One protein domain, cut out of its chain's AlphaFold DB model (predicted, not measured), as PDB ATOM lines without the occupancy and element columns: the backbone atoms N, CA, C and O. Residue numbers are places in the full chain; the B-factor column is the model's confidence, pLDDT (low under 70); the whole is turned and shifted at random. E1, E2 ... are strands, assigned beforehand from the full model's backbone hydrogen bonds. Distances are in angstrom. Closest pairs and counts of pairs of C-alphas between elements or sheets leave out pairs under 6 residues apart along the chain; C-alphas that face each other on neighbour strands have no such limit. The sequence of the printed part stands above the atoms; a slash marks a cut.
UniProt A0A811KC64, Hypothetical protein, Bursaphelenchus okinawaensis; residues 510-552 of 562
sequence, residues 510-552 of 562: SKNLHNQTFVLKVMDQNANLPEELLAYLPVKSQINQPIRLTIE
ATOM      1  N   SER A 510     -32.840  50.910  10.477       56.16
ATOM      2  CA  SER A 510     -33.552  51.046   9.199       56.16
ATOM      3  C   SER A 510     -35.037  51.374   9.410       56.16
ATOM      4  O   SER A 510     -35.832  50.510   9.767       56.16
ATOM      5  N   LYS A 511     -35.434  52.625   9.140       59.66
ATOM      6  CA  LYS A 511     -36.760  53.189   9.493       59.66
ATOM      7  C   LYS A 511     -37.979  52.664   8.705       59.66
ATOM      8  O   LYS A 511     -39.069  53.181   8.908       59.66
ATOM      9  N   ASN A 512     -37.814  51.693   7.804       64.75
ATOM     10  CA  ASN A 512     -38.881  51.168   6.935       64.75
ATOM     11  C   ASN A 512     -38.769  49.638   6.776       64.75
ATOM     12  O   ASN A 512     -38.523  49.135   5.680       64.75
ATOM     13  N   LEU A 513     -38.925  48.898   7.875       78.94
ATOM     14  CA  LEU A 513     -39.111  47.442   7.861       78.94
ATOM     15  C   LEU A 513     -40.552  47.109   8.258       78.94
ATOM     16  O   LEU A 513     -41.148  47.805   9.077       78.94
ATOM     17  N   HIS A 514     -41.106  46.047   7.678       81.44
ATOM     18  CA  HIS A 514     -42.436  45.538   8.011       81.44
ATOM     19  C   HIS A 514     -42.312  44.086   8.473       81.44
ATOM     20  O   HIS A 514     -41.651  43.293   7.809       81.44
ATOM     21  N   ASN A 515     -42.958  43.716   9.578       86.25
ATOM     22  CA  ASN A 515     -42.945  42.328  10.040       86.25
ATOM     23  C   ASN A 515     -43.895  41.489   9.177       86.25
ATOM     24  O   ASN A 515     -45.095  41.765   9.121       86.25
ATOM     25  N   GLN A 516     -43.359  40.463   8.517       88.56
ATOM     26  CA  GLN A 516     -44.124  39.488   7.744       88.56
ATOM     27  C   GLN A 516     -44.000  38.104   8.392       88.56
ATOM     28  O   GLN A 516     -42.927  37.698   8.839       88.56
ATOM     29  N   THR A 517     -45.117  37.381   8.456       91.19
ATOM     30  CA  THR A 517     -45.166  36.010   8.974       91.19
ATOM     31  C   THR A 517     -44.776  35.012   7.885       91.19
ATOM     32  O   THR A 517     -45.276  35.089   6.761       91.19
ATOM     33  N   PHE A 518     -43.920  34.056   8.235       89.69
ATOM     34  CA  PHE A 518     -43.443  32.975   7.377       89.69
ATOM     35  C   PHE A 518     -43.578  31.633   8.096       89.69
ATOM     36  O   PHE A 518     -43.330  31.546   9.298       89.69
ATOM     37  N   VAL A 519     -43.907  30.577   7.352       90.44
ATOM     38  CA  VAL A 519     -43.686  29.197   7.804       90.44
ATOM     39  C   VAL A 519     -42.294  28.792   7.330       90.44
ATOM     40  O   VAL A 519     -42.048  28.694   6.127       90.44
ATOM     41  N   LEU A 520     -41.373  28.611   8.270       88.94
ATOM     42  CA  LEU A 520     -40.042  28.074   8.017       88.94
ATOM     43  C   LEU A 520     -40.114  26.551   8.106       88.94
ATOM     44  O   LEU A 520     -40.484  26.018   9.147       88.94
ATOM     45  N   LYS A 521     -39.725  25.856   7.034       86.00
ATOM     46  CA  LYS A 521     -39.438  24.417   7.080       86.00
ATOM     47  C   LYS A 521     -37.983  24.237   7.499       86.00
ATOM     48  O   LYS A 521     -37.092  24.744   6.813       86.00
ATOM     49  N   VAL A 522     -37.741  23.567   8.619       85.25
ATOM     50  CA  VAL A 522     -36.397  23.378   9.175       85.25
ATOM     51  C   VAL A 522     -35.758  22.136   8.558       85.25
ATOM     52  O   VAL A 522     -36.366  21.072   8.511       85.25
ATOM     53  N   MET A 523     -34.522  22.270   8.077       77.81
ATOM     54  CA  MET A 523     -33.727  21.163   7.532       77.81
ATOM     55  C   MET A 523     -32.582  20.808   8.492       77.81
ATOM     56  O   MET A 523     -31.411  20.876   8.120       77.81
ATOM     57  N   ASP A 524     -32.919  20.479   9.742       75.38
ATOM     58  CA  ASP A 524     -31.955  19.947  10.715       75.38
ATOM     59  C   ASP A 524     -31.752  18.442  10.484       75.38
ATOM     60  O   ASP A 524     -32.705  17.697  10.268       75.38
ATOM     61  N   GLN A 525     -30.499  17.996  10.538       70.12
ATOM     62  CA  GLN A 525     -30.124  16.581  10.444       70.12
ATOM     63  C   GLN A 525     -30.163  15.886  11.815       70.12
ATOM     64  O   GLN A 525     -30.185  14.661  11.881       70.12
ATOM     65  N   ASN A 526     -30.179  16.666  12.900       74.31
ATOM     66  CA  ASN A 526     -30.062  16.195  14.278       74.31
ATOM     67  C   ASN A 526     -31.393  16.238  15.061       74.31
ATOM     68  O   ASN A 526     -31.405  15.900  16.241       74.31
ATOM     69  N   ALA A 527     -32.491  16.661  14.421       72.62
ATOM     70  CA  ALA A 527     -33.848  16.736  14.979       72.62
ATOM     71  C   ALA A 527     -34.000  17.521  16.309       72.62
ATOM     72  O   ALA A 527     -34.904  17.242  17.096       72.62
ATOM     73  N   ASN A 528     -33.163  18.536  16.558       78.56
ATOM     74  CA  ASN A 528     -33.262  19.397  17.751       78.56
ATOM     75  C   ASN A 528     -34.334  20.494  17.622       78.56
ATOM     76  O   ASN A 528     -34.664  21.165  18.599       78.56
ATOM     77  N   LEU A 529     -34.847  20.710  16.409       81.69
ATOM     78  CA  LEU A 529     -35.860  21.707  16.076       81.69
ATOM     79  C   LEU A 529     -37.044  21.029  15.368       81.69
ATOM     80  O   LEU A 529     -36.828  20.070  14.625       81.69
ATOM     81  N   PRO A 530     -38.285  21.518  15.555       82.69
ATOM     82  CA  PRO A 530     -39.450  20.965  14.873       82.69
ATOM     83  C   PRO A 530     -39.404  21.250  13.365       82.69
ATOM     84  O   PRO A 530     -38.883  22.277  12.930       82.69
ATOM     85  N   GLU A 531     -39.999  20.351  12.576       83.31
ATOM     86  CA  GLU A 531     -39.975  20.385  11.105       83.31
ATOM     87  C   GLU A 531     -40.543  21.683  10.509       83.31
ATOM     88  O   GLU A 531     -40.069  22.150   9.470       83.31
ATOM     89  N   GLU A 532     -41.536  22.291  11.170       87.56
ATOM     90  CA  GLU A 532     -42.106  23.585  10.797       87.56
ATOM     91  C   GLU A 532     -42.139  24.560  11.983       87.56
ATOM     92  O   GLU A 532     -42.543  24.215  13.094       87.56
ATOM     93  N   LEU A 533     -41.749  25.810  11.722       87.06
ATOM     94  CA  LEU A 533     -41.762  26.925  12.670       87.06
ATOM     95  C   LEU A 533     -42.498  28.130  12.079       87.06
ATOM     96  O   LEU A 533     -42.289  28.492  10.921       87.06
ATOM     97  N   LEU A 534     -43.303  28.813  12.894       88.62
ATOM     98  CA  LEU A 534     -43.919  30.085  12.520       88.62
ATOM     99  C   LEU A 534     -43.009  31.247  12.941       88.62
ATOM    100  O   LEU A 534     -42.894  31.552  14.127       88.62
ATOM    101  N   ALA A 535     -42.375  31.907  11.974       87.31
ATOM    102  CA  ALA A 535     -41.469  33.028  12.211       87.31
ATOM    103  C   ALA A 535     -42.097  34.367  11.807       87.31
ATOM    104  O   ALA A 535     -42.791  34.469  10.796       87.31
ATOM    105  N   TYR A 536     -41.793  35.418  12.566       86.94
ATOM    106  CA  TYR A 536     -42.159  36.799  12.255       86.94
ATOM    107  C   TYR A 536     -40.873  37.554  11.922       86.94
ATOM    108  O   TYR A 536     -40.109  37.899  12.820       86.94
ATOM    109  N   LEU A 537     -40.599  37.746  10.630       86.88
ATOM    110  CA  LEU A 537     -39.333  38.306  10.153       86.88
ATOM    111  C   LEU A 537     -39.534  39.740   9.634       86.88
ATOM    112  O   LEU A 537     -40.482  39.982   8.878       86.88
ATOM    113  N   PRO A 538     -38.656  40.696   9.993       86.00
ATOM    114  CA  PRO A 538     -38.708  42.054   9.464       86.00
ATOM    115  C   PRO A 538     -38.190  42.083   8.020       86.00
ATOM    116  O   PRO A 538     -37.038  41.744   7.747       86.00
ATOM    117  N   VAL A 539     -39.028  42.515   7.075       85.81
ATOM    118  CA  VAL A 539     -38.694  42.576   5.644       85.81
ATOM    119  C   VAL A 539     -38.678  44.011   5.109       85.81
ATOM    120  O   VAL A 539     -39.491  44.856   5.487       85.81
ATOM    121  N   LYS A 540     -37.737  44.284   4.191       85.62
ATOM    122  CA  LYS A 540     -37.600  45.573   3.479       85.62
ATOM    123  C   LYS A 540     -38.713  45.787   2.438       85.62
ATOM    124  O   LYS A 540     -39.041  46.921   2.105       85.62
ATOM    125  N   SER A 541     -39.305  44.703   1.941       84.25
ATOM    126  CA  SER A 541     -40.441  44.681   1.017       84.25
ATOM    127  C   SER A 541     -41.225  43.376   1.194       84.25
ATOM    128  O   SER A 541     -40.670  42.381   1.654       84.25
ATOM    129  N   GLN A 542     -42.518  43.373   0.850       86.50
ATOM    130  CA  GLN A 542     -43.371  42.188   0.989       86.50
ATOM    131  C   GLN A 542     -42.884  41.047   0.081       86.50
ATOM    132  O   GLN A 542     -42.814  41.198  -1.142       86.50
ATOM    133  N   ILE A 543     -42.600  39.890   0.677       89.50
ATOM    134  CA  ILE A 543     -42.085  38.713  -0.023       89.50
ATOM    135  C   ILE A 543     -43.265  37.827  -0.430       89.50
ATOM    136  O   ILE A 543     -43.977  37.295   0.420       89.50
ATOM    137  N   ASN A 544     -43.485  37.683  -1.739       90.00
ATOM    138  CA  ASN A 544     -44.655  37.003  -2.318       90.00
ATOM    139  C   ASN A 544     -44.342  35.632  -2.948       90.00
ATOM    140  O   ASN A 544     -45.209  35.040  -3.588       90.00
ATOM    141  N   GLN A 545     -43.111  35.139  -2.808       89.62
ATOM    142  CA  GLN A 545     -42.667  33.840  -3.321       89.62
ATOM    143  C   GLN A 545     -41.905  33.076  -2.227       89.62
ATOM    144  O   GLN A 545     -41.300  33.720  -1.366       89.62
ATOM    145  N   PRO A 546     -41.899  31.729  -2.241       88.69
ATOM    146  CA  PRO A 546     -41.068  30.944  -1.335       88.69
ATOM    147  C   PRO A 546     -39.584  31.261  -1.544       88.69
ATOM    148  O   PRO A 546     -39.080  31.187  -2.664       88.69
ATOM    149  N   ILE A 547     -38.883  31.575  -0.458       88.12
ATOM    150  CA  ILE A 547     -37.434  31.796  -0.442       88.12
ATOM    151  C   ILE A 547     -36.756  30.706   0.387       88.12
ATOM    152  O   ILE A 547     -37.334  30.204   1.351       88.12
ATOM    153  N   ARG A 548     -35.524  30.343   0.023       86.25
ATOM    154  CA  ARG A 548     -34.666  29.495   0.860       86.25
ATOM    155  C   ARG A 548     -33.729  30.391   1.664       86.25
ATOM    156  O   ARG A 548     -33.136  31.313   1.111       86.25
ATOM    157  N   LEU A 549     -33.637  30.119   2.959       82.81
ATOM    158  CA  LEU A 549     -32.849  30.864   3.934       82.81
ATOM    159  C   LEU A 549     -31.887  29.889   4.611       82.81
ATOM    160  O   LEU A 549     -32.316  28.817   5.032       82.81
ATOM    161  N   THR A 550     -30.624  30.276   4.759       83.56
ATOM    162  CA  THR A 550     -29.679  29.586   5.645       83.56
ATOM    163  C   THR A 550     -29.512  30.454   6.883       83.56
ATOM    164  O   THR A 550     -29.053  31.589   6.774       83.56
ATOM    165  N   ILE A 551     -29.925  29.945   8.043       83.00
ATOM    166  CA  ILE A 551     -29.853  30.651   9.326       83.00
ATOM    167  C   ILE A 551     -28.862  29.894  10.206       83.00
ATOM    168  O   ILE A 551     -29.084  28.730  10.530       83.00
ATOM    169  N   GLU A 552     -27.764  30.547  10.582       83.06
ATOM    170  CA  GLU A 552     -26.792  29.993  11.523       83.06
ATOM    171  C   GLU A 552     -27.215  30.347  12.956       83.06
ATOM    172  O   GLU A 552     -27.209  31.515  13.343       83.06
TER     173      GLU A 552
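AT A GLANCE: This is residues 510 to 552 of the 562 residues of the protein "Hypothetical protein" of Bursaphelenchus okinawaensis (UniProt A0A811KC64). With little regular structure, the model is one long hairpin of two strands, E1 and E2, whose loop end sticks out at residues 524 to 529, while the tail, residues 540 to 552, folds back along the hairpin. The printed part has 43 residues, no named helix and two antiparallel strands, E1 then E2. The class is all strand, with only 16 residues in named elements. It is loose, with a radius of gyration of the C-alphas of 12.2 A, and elongated, spanning 38 by 20 by 15 A.

HOW THE PARTS SIT: E1, residues 514 to 521, and E2, residues 532 to 539, form a hairpin at 153 degrees between directions. C-alphas 515 and 538 face each other at 4.3 A. N 518 and O 535 are within hydrogen-bond range at 2.8 A, as are N 539 and O 514 at 2.8 A. E2 bends by 51 degrees at residue 536.

IN THESE COORDINATES: E1 measures 21.4 A from C-alpha 514 at (-42.436, 45.538, 8.011). E2 measures 20.0 A, ending with C-alpha 539 at (-38.694, 42.576, 5.644).

THE WHOLE: The C-alphas of Lys 511 and Asn 526 are farthest apart, 37.9 A. The E1 to E2 link is short, and the printed part has no cut. pLDDT is under 70 at residues 510 to 512.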